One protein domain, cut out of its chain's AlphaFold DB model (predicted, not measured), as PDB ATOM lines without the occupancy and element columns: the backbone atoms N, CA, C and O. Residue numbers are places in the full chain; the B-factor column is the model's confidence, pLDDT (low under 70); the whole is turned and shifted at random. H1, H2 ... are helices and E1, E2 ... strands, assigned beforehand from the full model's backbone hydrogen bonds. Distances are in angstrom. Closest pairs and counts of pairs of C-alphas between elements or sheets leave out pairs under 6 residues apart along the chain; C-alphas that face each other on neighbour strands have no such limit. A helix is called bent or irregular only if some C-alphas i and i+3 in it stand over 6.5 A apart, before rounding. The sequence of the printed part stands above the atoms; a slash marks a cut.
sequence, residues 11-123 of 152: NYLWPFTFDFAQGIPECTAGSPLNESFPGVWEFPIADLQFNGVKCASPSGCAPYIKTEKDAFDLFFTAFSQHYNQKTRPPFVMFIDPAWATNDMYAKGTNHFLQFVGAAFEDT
ATOM      1  N   ASN A  11      34.758  48.806   8.106       77.12
ATOM      2  CA  ASN A  11      33.658  48.127   8.796       77.12
ATOM      3  C   ASN A  11      34.139  47.025   9.758       77.12
ATOM      4  O   ASN A  11      33.443  46.693  10.708       77.12
ATOM      5  N   TYR A  12      35.327  46.450   9.540       89.31
ATOM      6  CA  TYR A  12      35.810  45.288  10.300       89.31
ATOM      7  C   TYR A  12      37.084  45.608  11.082       89.31
ATOM      8  O   TYR A  12      38.164  45.076  10.811       89.31
ATOM      9  N   LEU A  13      36.948  46.484  12.074       90.81
ATOM     10  CA  LEU A  13      38.060  46.966  12.885       90.81
ATOM     11  C   LEU A  13      38.034  46.380  14.296       90.81
ATOM     12  O   LEU A  13      36.980  46.211  14.907       90.81
ATOM     13  N   TRP A  14      39.222  46.092  14.828       93.62
ATOM     14  CA  TRP A  14      39.378  45.847  16.260       93.62
ATOM     15  C   TRP A  14      39.220  47.162  17.034       93.62
ATOM     16  O   TRP A  14      39.605  48.205  16.504       93.62
ATOM     17  N   PRO A  15      38.715  47.128  18.282       94.69
ATOM     18  CA  PRO A  15      38.724  48.294  19.150       94.69
ATOM     19  C   PRO A  15      40.133  48.875  19.285       94.69
ATOM     20  O   PRO A  15      41.126  48.143  19.309       94.69
ATOM     21  N   PHE A  16      40.219  50.195  19.370       92.12
ATOM     22  CA  PHE A  16      41.487  50.922  19.407       92.12
ATOM     23  C   PHE A  16      41.409  52.098  20.376       92.12
ATOM     24  O   PHE A  16      40.332  52.463  20.847       92.12
ATOM     25  N   THR A  17      42.561  52.677  20.699       92.62
ATOM     26  CA  THR A  17      42.644  53.871  21.538       92.62
ATOM     27  C   THR A  17      42.838  55.119  20.694       92.62
ATOM     28  O   THR A  17      43.502  55.092  19.658       92.62
ATOM     29  N   PHE A  18      42.331  56.248  21.179       92.38
ATOM     30  CA  PHE A  18      42.629  57.568  20.617       92.38
ATOM     31  C   PHE A  18      43.977  58.126  21.109       92.38
ATOM     32  O   PHE A  18      44.190  59.334  21.103       92.38
ATOM     33  N   ASP A  19      44.921  57.278  21.530       92.38
ATOM     34  CA  ASP A  19      46.255  57.716  21.967       92.38
ATOM     35  C   ASP A  19      47.013  58.446  20.842       92.38
ATOM     36  O   ASP A  19      47.774  59.386  21.091       92.38
ATOM     37  N   PHE A  20      46.759  58.061  19.588       88.75
ATOM     38  CA  PHE A  20      47.393  58.613  18.396       88.75
ATOM     39  C   PHE A  20      46.339  59.177  17.439       88.75
ATOM     40  O   PHE A  20      45.399  58.482  17.066       88.75
ATOM     41  N   ALA A  21      46.527  60.423  16.996       82.06
ATOM     42  CA  ALA A  21      45.684  61.024  15.961       82.06
ATOM     43  C   ALA A  21      45.852  60.324  14.597       82.06
ATOM     44  O   ALA A  21      44.941  60.314  13.771       82.06
ATOM     45  N   GLN A  22      47.022  59.729  14.338       79.62
ATOM     46  CA  GLN A  22      47.256  58.935  13.136       79.62
ATOM     47  C   GLN A  22      46.599  57.557  13.259       79.62
ATOM     48  O   GLN A  22      46.801  56.854  14.245       79.62
ATOM     49  N   GLY A  23      45.885  57.136  12.213       74.25
ATOM     50  CA  GLY A  23      45.254  55.814  12.155       74.25
ATOM     51  C   GLY A  23      43.813  55.772  12.664       74.25
ATOM     52  O   GLY A  23      43.205  54.706  12.613       74.25
ATOM     53  N   ILE A  24      43.247  56.912  13.084       79.56
ATOM     54  CA  ILE A  24      41.803  57.037  13.309       79.56
ATOM     55  C   ILE A  24      41.086  56.794  11.963       79.56
ATOM     56  O   ILE A  24      41.449  57.434  10.970       79.56
ATOM     57  N   PRO A  25      40.105  55.874  11.899       80.56
ATOM     58  CA  PRO A  25      39.341  55.610  10.684       80.56
ATOM     59  C   PRO A  25      38.662  56.867  10.132       80.56
ATOM     60  O   PRO A  25      38.284  57.768  10.884       80.56
ATOM     61  N   GLU A  26      38.476  56.917   8.810       77.44
ATOM     62  CA  GLU A  26      37.773  58.031   8.174       77.44
ATOM     63  C   GLU A  26      36.353  58.164   8.743       77.44
ATOM     64  O   GLU A  26      35.570  57.214   8.766       77.44
ATOM     65  N   CYS A  27      36.015  59.371   9.194       76.44
ATOM     66  CA  CYS A  27      34.688  59.681   9.699       76.44
ATOM     67  C   CYS A  27      33.692  59.726   8.533       76.44
ATOM     68  O   CYS A  27      33.807  60.556   7.630       76.44
ATOM     69  N   THR A  28      32.708  58.831   8.556       70.88
ATOM     70  CA  THR A  28      31.685  58.719   7.507       70.88
ATOM     71  C   THR A  28      30.474  59.618   7.773       70.88
ATOM     72  O   THR A  28      29.718  59.920   6.850       70.88
ATOM     73  N   ALA A  29      30.308  60.078   9.017       69.50
ATOM     74  CA  ALA A  29      29.240  60.969   9.447       69.50
ATOM     75  C   ALA A  29      29.707  61.885  10.590       69.50
ATOM     76  O   ALA A  29      30.137  61.410  11.637       69.50
ATOM     77  N   GLY A  30      29.560  63.200  10.413       74.88
ATOM     78  CA  GLY A  30      29.960  64.201  11.406       74.88
ATOM     79  C   GLY A  30      31.335  64.810  11.132       74.88
ATOM     80  O   GLY A  30      31.779  64.886   9.986       74.88
ATOM     81  N   SER A  31      31.976  65.322  12.182       78.94
ATOM     82  CA  SER A  31      33.304  65.933  12.097       78.94
ATOM     83  C   SER A  31      34.380  64.923  12.505       78.94
ATOM     84  O   SER A  31      34.241  64.309  13.564       78.94
ATOM     85  N   PRO A  32      35.451  64.751  11.708       74.38
ATOM     86  CA  PRO A  32      36.524  63.825  12.047       74.38
ATOM     87  C   PRO A  32      37.280  64.288  13.296       74.38
ATOM     88  O   PRO A  32      37.508  65.484  13.494       74.38
ATOM     89  N   LEU A  33      37.696  63.325  14.118       76.50
ATOM     90  CA  LEU A  33      38.616  63.564  15.225       76.50
ATOM     91  C   LEU A  33      40.041  63.638  14.673       76.50
ATOM     92  O   LEU A  33      40.531  62.675  14.093       76.50
ATOM     93  N   ASN A  34      40.703  64.778  14.877       80.06
ATOM     94  CA  ASN A  34      42.077  65.023  14.423       80.06
ATOM     95  C   ASN A  34      43.053  65.232  15.598       80.06
ATOM     96  O   ASN A  34      44.164  65.724  15.409       80.06
ATOM     97  N   GLU A  35      42.626  64.887  16.812       85.12
ATOM     98  CA  GLU A  35      43.360  65.092  18.061       85.12
ATOM     99  C   GLU A  35      43.485  63.771  18.831       85.12
ATOM    100  O   GLU A  35      42.648  62.877  18.689       85.12
ATOM    101  N   SER A  36      44.536  63.652  19.646       89.25
ATOM    102  CA  SER A  36      44.737  62.504  20.535       89.25
ATOM    103  C   SER A  36      43.964  62.680  21.846       89.25
ATOM    104  O   SER A  36      44.088  63.710  22.509       89.25
ATOM    105  N   PHE A  37      43.271  61.627  22.279       91.38
ATOM    106  CA  PHE A  37      42.619  61.494  23.584       91.38
ATOM    107  C   PHE A  37      43.161  60.256  24.319       91.38
ATOM    108  O   PHE A  37      42.574  59.172  24.226       91.38
ATOM    109  N   PRO A  38      44.289  60.386  25.046       92.81
ATOM    110  CA  PRO A  38      44.954  59.238  25.640       92.81
ATOM    111  C   PRO A  38      44.083  58.447  26.622       92.81
ATOM    112  O   PRO A  38      43.425  59.018  27.492       92.81
ATOM    113  N   GLY A  39      44.108  57.122  26.504       91.00
ATOM    114  CA  GLY A  39      43.371  56.190  27.357       91.00
ATOM    115  C   GLY A  39      41.887  56.022  27.013       91.00
ATOM    116  O   GLY A  39      41.225  55.187  27.636       91.00
ATOM    117  N   VAL A  40      41.360  56.764  26.033       92.62
ATOM    118  CA  VAL A  40      39.983  56.603  25.548       92.62
ATOM    119  C   VAL A  40      39.937  55.481  24.518       92.62
ATOM    120  O   VAL A  40      40.683  55.500  23.541       92.62
ATOM    121  N   TRP A  41      39.053  54.512  24.748       93.44
ATOM    122  CA  TRP A  41      38.821  53.372  23.864       93.44
ATOM    123  C   TRP A  41      37.610  53.606  22.969       93.44
ATOM    124  O   TRP A  41      36.564  54.033  23.456       93.44
ATOM    125  N   GLU A  42      37.743  53.232  21.703       91.69
ATOM    126  CA  GLU A  42      36.665  53.174  20.720       91.69
ATOM    127  C   GLU A  42      36.345  51.717  20.397       91.69
ATOM    128  O   GLU A  42      37.247  50.925  20.118       91.69
ATOM    129  N   PHE A  43      35.058  51.371  20.411       94.06
ATOM    130  CA  PHE A  43      34.543  50.088  19.934       94.06
ATOM    131  C   PHE A  43      33.759  50.334  18.642       94.06
ATOM    132  O   PHE A  43      32.597  50.734  18.724       94.06
ATOM    133  N   PRO A  44      34.364  50.096  17.463       91.12
ATOM    134  CA  PRO A  44      33.717  50.372  16.188       91.12
ATOM    135  C   PRO A  44      32.421  49.579  16.025       91.12
ATOM    136  O   PRO A  44      32.377  48.371  16.273       91.12
ATOM    137  N   ILE A  45      31.374  50.265  15.575       91.12
ATOM    138  CA  ILE A  45      30.103  49.652  15.194       91.12
ATOM    139  C   ILE A  45      30.097  49.555  13.671       91.12
ATOM    140  O   ILE A  45      30.103  50.574  12.983       91.12
ATOM    141  N   ALA A  46      30.118  48.328  13.159       90.56
ATOM    142  CA  ALA A  46      30.050  48.071  11.729       90.56
ATOM    143  C   ALA A  46      28.643  48.362  11.192       90.56
ATOM    144  O   ALA A  46      27.648  48.018  11.838       90.56
ATOM    145  N   ASP A  47      28.556  48.908   9.979       90.81
ATOM    146  CA  ASP A  47      27.280  48.982   9.272       90.81
ATOM    147  C   ASP A  47      26.700  47.581   9.072       90.81
ATOM    148  O   ASP A  47      27.385  46.657   8.623       90.81
ATOM    149  N   LEU A  48      25.399  47.453   9.310       93.31
ATOM    150  CA  LEU A  48      24.629  46.281   8.926       93.31
ATOM    151  C   LEU A  48      24.261  46.364   7.447       93.31
ATOM    152  O   LEU A  48      24.122  47.451   6.886       93.31
ATOM    153  N   GLN A  49      24.039  45.214   6.815       92.94
ATOM    154  CA  GLN A  49      23.577  45.162   5.435       92.94
ATOM    155  C   GLN A  49      22.425  44.174   5.272       92.94
ATOM    156  O   GLN A  49      22.513  43.029   5.708       92.94
ATOM    157  N   PHE A  50      21.369  44.598   4.582       93.94
ATOM    158  CA  PHE A  50      20.251  43.736   4.208       93.94
ATOM    159  C   PHE A  50      19.828  44.001   2.768       93.94
ATOM    160  O   PHE A  50      19.593  45.146   2.385       93.94
ATOM    161  N   ASN A  51      19.752  42.948   1.946       89.44
ATOM    162  CA  ASN A  51      19.393  43.041   0.523       89.44
ATOM    163  C   ASN A  51      20.153  44.145  -0.243       89.44
ATOM    164  O   ASN A  51      19.588  44.863  -1.063       89.44
ATOM    165  N   GLY A  52      21.449  44.296   0.045       87.56
ATOM    166  CA  GLY A  52      22.312  45.292  -0.593       87.56
ATOM    167  C   GLY A  52      22.266  46.689   0.034       87.56
ATOM    168  O   GLY A  52      23.150  47.491  -0.257       87.56
ATOM    169  N   VAL A  53      21.313  46.975   0.924       89.62
ATOM    170  CA  VAL A  53      21.200  48.264   1.620       89.62
ATOM    171  C   VAL A  53      22.029  48.245   2.898       89.62
ATOM    172  O   VAL A  53      21.885  47.322   3.696       89.62
ATOM    173  N   LYS A  54      22.882  49.259   3.088       90.50
ATOM    174  CA  LYS A  54      23.649  49.469   4.324       90.50
ATOM    175  C   LYS A  54      22.867  50.321   5.321       90.50
ATOM    176  O   LYS A  54      22.200  51.275   4.921       90.50
ATOM    177  N   CYS A  55      22.985  49.994   6.600       90.81
ATOM    178  CA  CYS A  55      22.311  50.669   7.700       90.81
ATOM    179  C   CYS A  55      23.259  50.809   8.890       90.81
ATOM    180  O   CYS A  55      23.823  49.817   9.345       90.81
ATOM    181  N   ALA A  56      23.333  52.006   9.467       88.19
ATOM    182  CA  ALA A  56      24.129  52.259  10.671       88.19
ATOM    183  C   ALA A  56      23.539  51.618  11.947       88.19
ATOM    184  O   ALA A  56      24.203  51.537  12.976       88.19
ATOM    185  N   SER A  57      22.270  51.195  11.916       92.19
ATOM    186  CA  SER A  57      21.604  50.527  13.037       92.19
ATOM    187  C   SER A  57      20.531  49.546  12.555       92.19
ATOM    188  O   SER A  57      20.045  49.677  11.422       92.19
ATOM    189  N   PRO A  58      20.099  48.594  13.406       95.00
ATOM    190  CA  PRO A  58      18.986  47.701  13.093       95.00
ATOM    191  C   PRO A  58      17.712  48.471  12.726       95.00
ATOM    192  O   PRO A  58      17.123  48.216  11.676       95.00
ATOM    193  N   SER A  59      17.333  49.490  13.508       93.06
ATOM    194  CA  SER A  59      16.174  50.338  13.191       93.06
ATOM    195  C   SER A  59      16.320  51.105  11.876       93.06
ATOM    196  O   SER A  59      15.324  51.307  11.185       93.06
ATOM    197  N   GLY A  60      17.541  51.471  11.469       92.81
ATOM    198  CA  GLY A  60      17.795  52.032  10.137       92.81
ATOM    199  C   GLY A  60      17.461  51.057   9.000       92.81
ATOM    200  O   GLY A  60      17.033  51.475   7.927       92.81
ATOM    201  N   CYS A  61      17.582  49.755   9.256       94.94
ATOM    202  CA  CYS A  61      17.214  48.686   8.331       94.94
ATOM    203  C   CYS A  61      15.739  48.264   8.426       94.94
ATOM    204  O   CYS A  61      15.247  47.607   7.507       94.94
ATOM    205  N   ALA A  62      15.003  48.661   9.472       94.69
ATOM    206  CA  ALA A  62      13.622  48.235   9.724       94.69
ATOM    207  C   ALA A  62      12.660  48.354   8.518       94.69
ATOM    208  O   ALA A  62      11.857  47.437   8.320       94.69
ATOM    209  N   PRO A  63      12.738  49.383   7.642       95.50
ATOM    210  CA  PRO A  63      11.896  49.451   6.446       95.50
ATOM    211  C   PRO A  63      12.026  48.254   5.492       95.50
ATOM    212  O   PRO A  63      11.095  48.000   4.723       95.50
ATOM    213  N   TYR A  64      13.129  47.505   5.543       95.56
ATOM    214  CA  TYR A  64      13.406  46.350   4.682       95.56
ATOM    215  C   TYR A  64      13.132  45.002   5.359       95.56
ATOM    216  O   TYR A  64      13.044  43.989   4.672       95.56
ATOM    217  N   ILE A  65      12.946  44.992   6.679       97.38
ATOM    218  CA  ILE A  65      12.772  43.788   7.495       97.38
ATOM    219  C   ILE A  65      11.275  43.520   7.650       97.38
ATOM    220  O   ILE A  65      10.546  44.333   8.228       97.38
ATOM    221  N   LYS A  66      10.792  42.406   7.087       97.62
ATOM    222  CA  LYS A  66       9.357  42.078   7.007       97.62
ATOM    223  C   LYS A  66       8.965  40.867   7.840       97.62
ATOM    224  O   LYS A  66       7.783  40.698   8.127       97.62
ATOM    225  N   THR A  67       9.930  40.039   8.220       98.25
ATOM    226  CA  THR A  67       9.704  38.790   8.946       98.25
ATOM    227  C   THR A  67      10.707  38.600  10.083       98.25
ATOM    228  O   THR A  67      11.785  39.193  10.094       98.25
ATOM    229  N   GLU A  68      10.378  37.712  11.026       98.25
ATOM    230  CA  GLU A  68      11.314  37.285  12.080       98.25
ATOM    231  C   GLU A  68      12.596  36.686  11.475       98.25
ATOM    232  O   GLU A  68      13.690  36.882  12.005       98.25
ATOM    233  N   LYS A  69      12.470  36.001  10.328       98.38
ATOM    234  CA  LYS A  69      13.610  35.468   9.580       98.38
ATOM    235  C   LYS A  69      14.494  36.585   9.027       98.38
ATOM    236  O   LYS A  69      15.706  36.469   9.117       98.38
ATOM    237  N   ASP A  70      13.920  37.672   8.517       98.38
ATOM    238  CA  ASP A  70      14.708  38.810   8.024       98.38
ATOM    239  C   ASP A  70      15.518  39.450   9.157       98.38
ATOM    240  O   ASP A  70      16.688  39.782   8.979       98.38
ATOM    241  N   ALA A  71      14.917  39.584  10.345       98.06
ATOM    242  CA  ALA A  71      15.608  40.092  11.527       98.06
ATOM    243  C   ALA A  71      16.747  39.156  11.964       98.06
ATOM    244  O   ALA A  71      17.833  39.631  12.287       98.06
ATOM    245  N   PHE A  72      16.533  37.837  11.927       98.50
ATOM    246  CA  PHE A  72      17.600  36.852  12.133       98.50
ATOM    247  C   PHE A  72      18.716  37.002  11.088       98.50
ATOM    248  O   PHE A  72      19.889  37.116  11.444       98.50
ATOM    249  N   ASP A  73      18.354  37.021   9.803       98.19
ATOM    250  CA  ASP A  73      19.291  37.041   8.680       98.19
ATOM    251  C   ASP A  73      20.150  38.313   8.694       98.19
ATOM    252  O   ASP A  73      21.337  38.243   8.371       98.19
ATOM    253  N   LEU A  74      19.588  39.454   9.110       97.69
ATOM    254  CA  LEU A  74      20.308  40.720   9.284       97.69
ATOM    255  C   LEU A  74      21.521  40.553  10.212       97.69
ATOM    256  O   LEU A  74      22.650  40.857   9.823       97.69
ATOM    257  N   PHE A  75      21.300  40.043  11.427       97.69
ATOM    258  CA  PHE A  75      22.375  39.856  12.404       97.69
ATOM    259  C   PHE A  75      23.292  38.694  12.033       97.69
ATOM    260  O   PHE A  75      24.508  38.812  12.177       97.69
ATOM    261  N   PHE A  76      22.747  37.593  11.511       97.75
ATOM    262  CA  PHE A  76      23.560  36.446  11.117       97.75
ATOM    263  C   PHE A  76      24.502  36.767   9.951       97.75
ATOM    264  O   PHE A  76      25.646  36.308   9.944       97.75
ATOM    265  N   THR A  77      24.062  37.590   8.996       96.19
ATOM    266  CA  THR A  77      24.906  38.059   7.889       96.19
ATOM    267  C   THR A  77      26.078  38.879   8.416       96.19
ATOM    268  O   THR A  77      27.226  38.564   8.099       96.19
ATOM    269  N   ALA A  78      25.808  39.868   9.273       95.62
ATOM    270  CA  ALA A  78      26.847  40.703   9.873       95.62
ATOM    271  C   ALA A  78      27.823  39.872  10.727       95.62
ATOM    272  O   ALA A  78      29.037  39.936  10.534       95.62
ATOM    273  N   PHE A  79      27.305  39.001  11.599       97.19
ATOM    274  CA  PHE A  79      28.120  38.069  12.378       97.19
ATOM    275  C   PHE A  79      29.019  37.211  11.484       97.19
ATOM    276  O   PHE A  79      30.224  37.139  11.712       97.19
ATOM    277  N   SER A  80      28.461  36.600  10.436       96.38
ATOM    278  CA  SER A  80      29.214  35.738   9.518       96.38
ATOM    279  C   SER A  80      30.327  36.504   8.806       96.38
ATOM    280  O   SER A  80      31.413  35.966   8.598       96.38
ATOM    281  N   GLN A  81      30.089  37.766   8.448       94.38
ATOM    282  CA  GLN A  81      31.106  38.621   7.842       94.38
ATOM    283  C   GLN A  81      32.270  38.892   8.800       94.38
ATOM    284  O   GLN A  81      33.417  38.760   8.377       94.38
ATOM    285  N   HIS A  82      31.998  39.195  10.076       95.50
ATOM    286  CA  HIS A  82      33.025  39.358  11.114       95.50
ATOM    287  C   HIS A  82      33.765  38.047  11.409       95.50
ATOM    288  O   HIS A  82      34.996  38.013  11.441       95.50
ATOM    289  N   TYR A  83      33.019  36.958  11.588       96.44
ATOM    290  CA  TYR A  83      33.539  35.639  11.944       96.44
ATOM    291  C   TYR A  83      34.493  35.074  10.878       96.44
ATOM    292  O   TYR A  83      35.487  34.418  11.205       96.44
ATOM    293  N   ASN A  84      34.226  35.379   9.604       95.44
ATOM    294  CA  ASN A  84      35.049  34.964   8.471       95.44
ATOM    295  C   ASN A  84      36.243  35.894   8.192       95.44
ATOM    296  O   ASN A  84      37.080  35.562   7.347       95.44
ATOM    297  N   GLN A  85      36.370  37.034   8.882       93.88
ATOM    298  CA  GLN A  85      37.580  37.849   8.774       93.88
ATOM    299  C   GLN A  85      38.777  37.111   9.364       93.88
ATOM    300  O   GLN A  85      38.698  36.494  10.425       93.88
ATOM    301  N   LYS A  86      39.944  37.275   8.736       92.44
ATOM    302  CA  LYS A  86      41.204  36.701   9.232       92.44
ATOM    303  C   LYS A  86      41.541  37.164  10.655       92.44
ATOM    304  O   LYS A  86      42.115  36.403  11.425       92.44
ATOM    305  N   THR A  87      41.221  38.414  10.982       92.88
ATOM    306  CA  THR A  87      41.501  39.024  12.287       92.88
ATOM    307  C   THR A  87      40.383  38.809  13.304       92.88
ATOM    308  O   THR A  87      40.630  39.062  14.475       92.88
ATOM    309  N   ARG A  88      39.190  38.353  12.884       93.75
ATOM    310  CA  ARG A  88      37.992  38.159  13.725       93.75
ATOM    311  C   ARG A  88      37.688  39.335  14.678       93.75
ATOM    312  O   ARG A  88      37.666  39.133  15.892       93.75
ATOM    313  N   PRO A  89      37.484  40.565  14.167       95.69
ATOM    314  CA  PRO A  89      37.163  41.705  15.017       95.69
ATOM    315  C   PRO A  89      35.791  41.516  15.693       95.69
ATOM    316  O   PRO A  89      34.894  40.929  15.076       95.69
ATOM    317  N   PRO A  90      35.589  42.030  16.921       96.31
ATOM    318  CA  PRO A  90      34.311  41.945  17.620       96.31
ATOM    319  C   PRO A  90      33.146  42.465  16.769       96.31
ATOM    320  O   PRO A  90      33.237  43.532  16.168       96.31
ATOM    321  N   PHE A  91      32.038  41.725  16.742       96.38
ATOM    322  CA  PHE A  91      30.777  42.216  16.191       96.38
ATOM    323  C   PHE A  91      29.993  42.929  17.297       96.38
ATOM    324  O   PHE A  91      29.417  42.288  18.176       96.38
ATOM    325  N   VAL A  92      30.003  44.263  17.277       95.75
ATOM    326  CA  VAL A  92      29.298  45.083  18.269       95.75
ATOM    327  C   VAL A  92      27.851  45.288  17.828       95.75
ATOM    328  O   VAL A  92      27.578  45.980  16.850       95.75
ATOM    329  N   MET A  93      26.906  44.709  18.567       93.19
ATOM    330  CA  MET A  93      25.478  44.912  18.320       93.19
ATOM    331  C   MET A  93      24.977  46.148  19.064       93.19
ATOM    332  O   MET A  93      24.800  46.123  20.283       93.19
ATOM    333  N   PHE A  94      24.691  47.217  18.327       92.31
ATOM    334  CA  PHE A  94      23.987  48.377  18.860       92.31
ATOM    335  C   PHE A  94      22.488  48.253  18.571       92.31
ATOM    336  O   PHE A  94      22.043  48.455  17.443       92.31
ATOM    337  N   ILE A  95      21.710  47.874  19.588       94.06
ATOM    338  CA  ILE A  95      20.264  47.655  19.472       94.06
ATOM    339  C   ILE A  95      19.539  48.785  20.199       94.06
ATOM    340  O   ILE A  95      19.591  48.884  21.424       94.06
ATOM    341  N   ASP A  96      18.851  49.633  19.442       93.12
ATOM    342  CA  ASP A  96      18.046  50.712  20.003       93.12
ATOM    343  C   ASP A  96      16.673  50.214  20.517       93.12
ATOM    344  O   ASP A  96      16.184  49.157  20.098       93.12
ATOM    345  N   PRO A  97      16.007  50.969  21.414       95.00
ATOM    346  CA  PRO A  97      14.736  50.546  22.001       95.00
ATOM    347  C   PRO A  97      13.606  50.320  20.991       95.00
ATOM    348  O   PRO A  97      12.742  49.478  21.243       95.00
ATOM    349  N   ALA A  98      13.581  51.037  19.861       93.50
ATOM    350  CA  ALA A  98      12.520  50.873  18.866       93.50
ATOM    351  C   ALA A  98      12.616  49.504  18.178       93.50
ATOM    352  O   ALA A  98      11.594  48.859  17.949       93.50
ATOM    353  N   TRP A  99      13.838  49.023  17.933       96.69
ATOM    354  CA  TRP A  99      14.064  47.654  17.479       96.69
ATOM    355  C   TRP A  99      13.698  46.633  18.562       96.69
ATOM    356  O   TRP A  99      12.939  45.700  18.307       96.69
ATOM    357  N   ALA A 100      14.214  46.824  19.782       95.38
ATOM    358  CA  ALA A 100      14.091  45.849  20.868       95.38
ATOM    359  C   ALA A 100      12.650  45.636  21.364       95.38
ATOM    360  O   ALA A 100      12.332  44.565  21.874       95.38
ATOM    361  N   THR A 101      11.787  46.645  21.243       96.38
ATOM    362  CA  THR A 101      10.387  46.583  21.705       96.38
ATOM    363  C   THR A 101       9.412  46.064  20.649       96.38
ATOM    364  O   THR A 101       8.243  45.843  20.953       96.38
ATOM    365  N   ASN A 102       9.867  45.845  19.414       97.75
ATOM    366  CA  ASN A 102       9.059  45.214  18.382       97.75
ATOM    367  C   ASN A 102       9.159  43.685  18.492       97.75
ATOM    368  O   ASN A 102      10.238  43.120  18.320       97.75
ATOM    369  N   ASP A 103       8.030  43.007  18.710       97.88
ATOM    370  CA  ASP A 103       7.986  41.554  18.929       97.88
ATOM    371  C   ASP A 103       8.642  40.731  17.811       97.88
ATOM    372  O   ASP A 103       9.337  39.754  18.090       97.88
ATOM    373  N   MET A 104       8.427  41.104  16.546       98.00
ATOM    374  CA  MET A 104       8.982  40.375  15.402       98.00
ATOM    375  C   MET A 104      10.508  40.502  15.373       98.00
ATOM    376  O   MET A 104      11.224  39.509  15.215       98.00
ATOM    377  N   TYR A 105      11.009  41.721  15.561       98.12
ATOM    378  CA  TYR A 105      12.441  41.998  15.562       98.12
ATOM    379  C   TYR A 105      13.129  41.347  16.761       98.12
ATOM    380  O   TYR A 105      14.128  40.651  16.588       98.12
ATOM    381  N   ALA A 106      12.547  41.475  17.954       97.56
ATOM    382  CA  ALA A 106      13.061  40.869  19.176       97.56
ATOM    383  C   ALA A 106      13.146  39.340  19.073       97.56
ATOM    384  O   ALA A 106      14.156  38.752  19.463       97.56
ATOM    385  N   LYS A 107      12.129  38.673  18.511       98.50
ATOM    386  CA  LYS A 107      12.154  37.217  18.300       98.50
ATOM    387  C   LYS A 107      13.239  36.789  17.318       98.50
ATOM    388  O   LYS A 107      13.979  35.858  17.625       98.50
ATOM    389  N   GLY A 108      13.372  37.481  16.185       98.56
ATOM    390  CA  GLY A 108      14.434  37.205  15.213       98.56
ATOM    391  C   GLY A 108      15.832  37.395  15.804       98.56
ATOM    392  O   GLY A 108      16.686  36.519  15.669       98.56
ATOM    393  N   THR A 109      16.047  38.488  16.544       98.06
ATOM    394  CA  THR A 109      17.301  38.745  17.264       98.06
ATOM    395  C   THR A 109      17.578  37.676  18.321       98.06
ATOM    396  O   THR A 109      18.679  37.138  18.367       98.06
ATOM    397  N   ASN A 110      16.590  37.303  19.137       98.12
ATOM    398  CA  ASN A 110      16.757  36.254  20.147       98.12
ATOM    399  C   ASN A 110      17.091  34.899  19.518       98.12
ATOM    400  O   ASN A 110      17.962  34.191  20.019       98.12
ATOM    401  N   HIS A 111      16.441  34.553  18.406       98.56
ATOM    402  CA  HIS A 111      16.758  33.337  17.666       98.56
ATOM    403  C   HIS A 111      18.198  33.366  17.140       98.56
ATOM    404  O   HIS A 111      18.908  32.370  17.263       98.56
ATOM    405  N   PHE A 112      18.669  34.509  16.634       98.44
ATOM    406  CA  PHE A 112      20.065  34.682  16.230       98.44
ATOM    407  C   PHE A 112      21.032  34.434  17.399       98.44
ATOM    408  O   PHE A 112      21.965  33.644  17.257       98.44
ATOM    409  N   LEU A 113      20.787  35.040  18.566       98.06
ATOM    410  CA  LEU A 113      21.649  34.876  19.743       98.06
ATOM    411  C   LEU A 113      21.706  33.416  20.212       98.06
ATOM    412  O   LEU A 113      22.783  32.904  20.515       98.06
ATOM    413  N   GLN A 114      20.558  32.736  20.233       98.25
ATOM    414  CA  GLN A 114      20.474  31.315  20.577       98.25
ATOM    415  C   GLN A 114      21.208  30.441  19.559       98.25
ATOM    416  O   GLN A 114      21.956  29.548  19.949       98.25
ATOM    417  N   PHE A 115      21.021  30.708  18.263       98.38
ATOM    418  CA  PHE A 115      21.679  29.963  17.197       98.38
ATOM    419  C   PHE A 115      23.197  30.106  17.270       98.38
ATOM    420  O   PHE A 115      23.898  29.099  17.261       98.38
ATOM    421  N   VAL A 116      23.711  31.333  17.398       98.06
ATOM    422  CA  VAL A 116      25.158  31.569  17.490       98.06
ATOM    423  C   VAL A 116      25.743  30.900  18.730       98.06
ATOM    424  O   VAL A 116      26.731  30.180  18.615       98.06
ATOM    425  N   GLY A 117      25.101  31.062  19.891       95.62
ATOM    426  CA  GLY A 117      25.561  30.441  21.134       95.62
ATOM    427  C   GLY A 117      25.536  28.907  21.116       95.62
ATOM    428  O   GLY A 117      26.311  28.282  21.835       95.62
ATOM    429  N   ALA A 118      24.671  28.293  20.304       96.88
ATOM    430  CA  ALA A 118      24.577  26.838  20.183       96.88
ATOM    431  C   ALA A 118      25.458  26.252  19.067       96.88
ATOM    432  O   ALA A 118      25.939  25.130  19.201       96.88
ATOM    433  N   ALA A 119      25.640  26.971  17.956       97.81
ATOM    434  CA  ALA A 119      26.311  26.458  16.760       97.81
ATOM    435  C   ALA A 119      27.805  26.818  16.676       97.81
ATOM    436  O   ALA A 119      28.526  26.191  15.902       97.81
ATOM    437  N   PHE A 120      28.278  27.805  17.447       97.12
ATOM    438  CA  PHE A 120      29.655  28.301  17.393       97.12
ATOM    439  C   PHE A 120      30.320  28.217  18.773       97.12
ATOM    440  O   PHE A 120      30.221  29.131  19.587       97.12
ATOM    441  N   GLU A 121      31.034  27.116  19.027       95.06
ATOM    442  CA  GLU A 121      31.699  26.838  20.316       95.06
ATOM    443  C   GLU A 121      32.813  27.841  20.678       95.06
ATOM    444  O   GLU A 121      33.226  27.932  21.835       95.06
ATOM    445  N   ASP A 122      33.315  28.588  19.695       95.44
ATOM    446  CA  ASP A 122      34.359  29.603  19.830       95.44
ATOM    447  C   ASP A 122      33.811  31.039  19.753       95.44
ATOM    448  O   ASP A 122      34.540  31.969  19.399       95.44
ATOM    449  N   THR A 123      32.525  31.224  20.067       96.12
ATOM    450  CA  THR A 123      31.861  32.531  20.084       96.12
ATOM    451  C   THR A 123      31.247  32.830  21.448       96.12
ATOM    452  O   THR A 123      30.563  31.999  22.040       96.12
TER     453      THR A 123
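AT A GLANCE: This is residues 11 to 123 of the 152 residues of an uncharacterized protein of Elysia chlorotica (UniProt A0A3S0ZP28). Two long helices, H2 and H4, pack on each other at a slant, with the small strand hairpin E1 E2, short H1 and very short H3 gathered at one side of the pair; E1 packs on H2. The long looped stretch of residues 11 to 47, without a named element, makes a second lobe to one side of this helical body, and its residues 26 to 31 stick out. The printed part has 113 residues with two named strands and four named helices, in the order E1, E2, H1, H2, H3, H4; the two-strand sheet is antiparallel. The class is mostly helix, though under half of the residues are in named elements. The whole is only just compact, close to loose, with a radius of gyration of the C-alphas of 15.7 A and spans of 43 by 33 by 24 A.

IN THESE COORDINATES: E1 is residues 48 to 50, beginning at C-alpha 48 (24.629, 46.281, 8.926), and E2 is residues 53 to 55. H1 is residues 58 to 64, 10.2 A long; it is irregular, with C-alphas 60 and 63 lying 7.4 A apart. H2 is residues 68 to 83, 22.3 A long from C-alpha 68 (11.314, 37.285, 12.080). H3 is residues 97 to 100. H4 is residues 103 to 119, 23.8 A long, ending at C-alpha 119 (26.311, 26.458, 16.760).

HOW THE PARTS SIT: E1 and E2 form a hairpin, antiparallel at 150 degrees, with N 48 and O 55 at 2.8 A and N 50 and O 53 at 2.9 A, both within hydrogen-bond range. The closest C-alphas of E1 and H2 are those of Phe 50 and Leu 74, 5.9 A apart. The closest C-alphas of E2 and H1 are those of Cys 55 and Cys 61, 5.5 A apart. H1 and H2 are near each other, with 9 pairs of C-alphas within 10 A. H2 and H4 touch, closest at the C-alphas of Glu 68 and Gly 108, 4.4 A apart; they run the same way at a steep tilt of 40 degrees. H1 and H3 touch, closest at the C-alphas of Ser 59 and Trp 99, 5.5 A apart. H3 and H4 only just touch, with 3 pairs of C-alphas within 8 A, and only at the corner by their link; the closest C-alphas are those of Ala 100 and Ala 106, 5.4 A apart. H1 and H4 are apart. In H4 every O i to N i+4 pair is within hydrogen-bond range, in H2 11 of 12, and in H1 1 of 3, beside 3 of 4 O i to N i+3 pairs; H3 is too short for an O i to N i+4 pair.

THE WHOLE: The two C-alphas farthest apart are those of Pro 38 and Thr 67, at 44.0 A. Residues 16 to 17 pair with residues 41 to 42, antiparallel, in a stretch too short to be named. The link from H2 to H3, 13 residues, is long. The printed part has no cut. Its mean pLDDT is 92.3, and residue 29 is under 70.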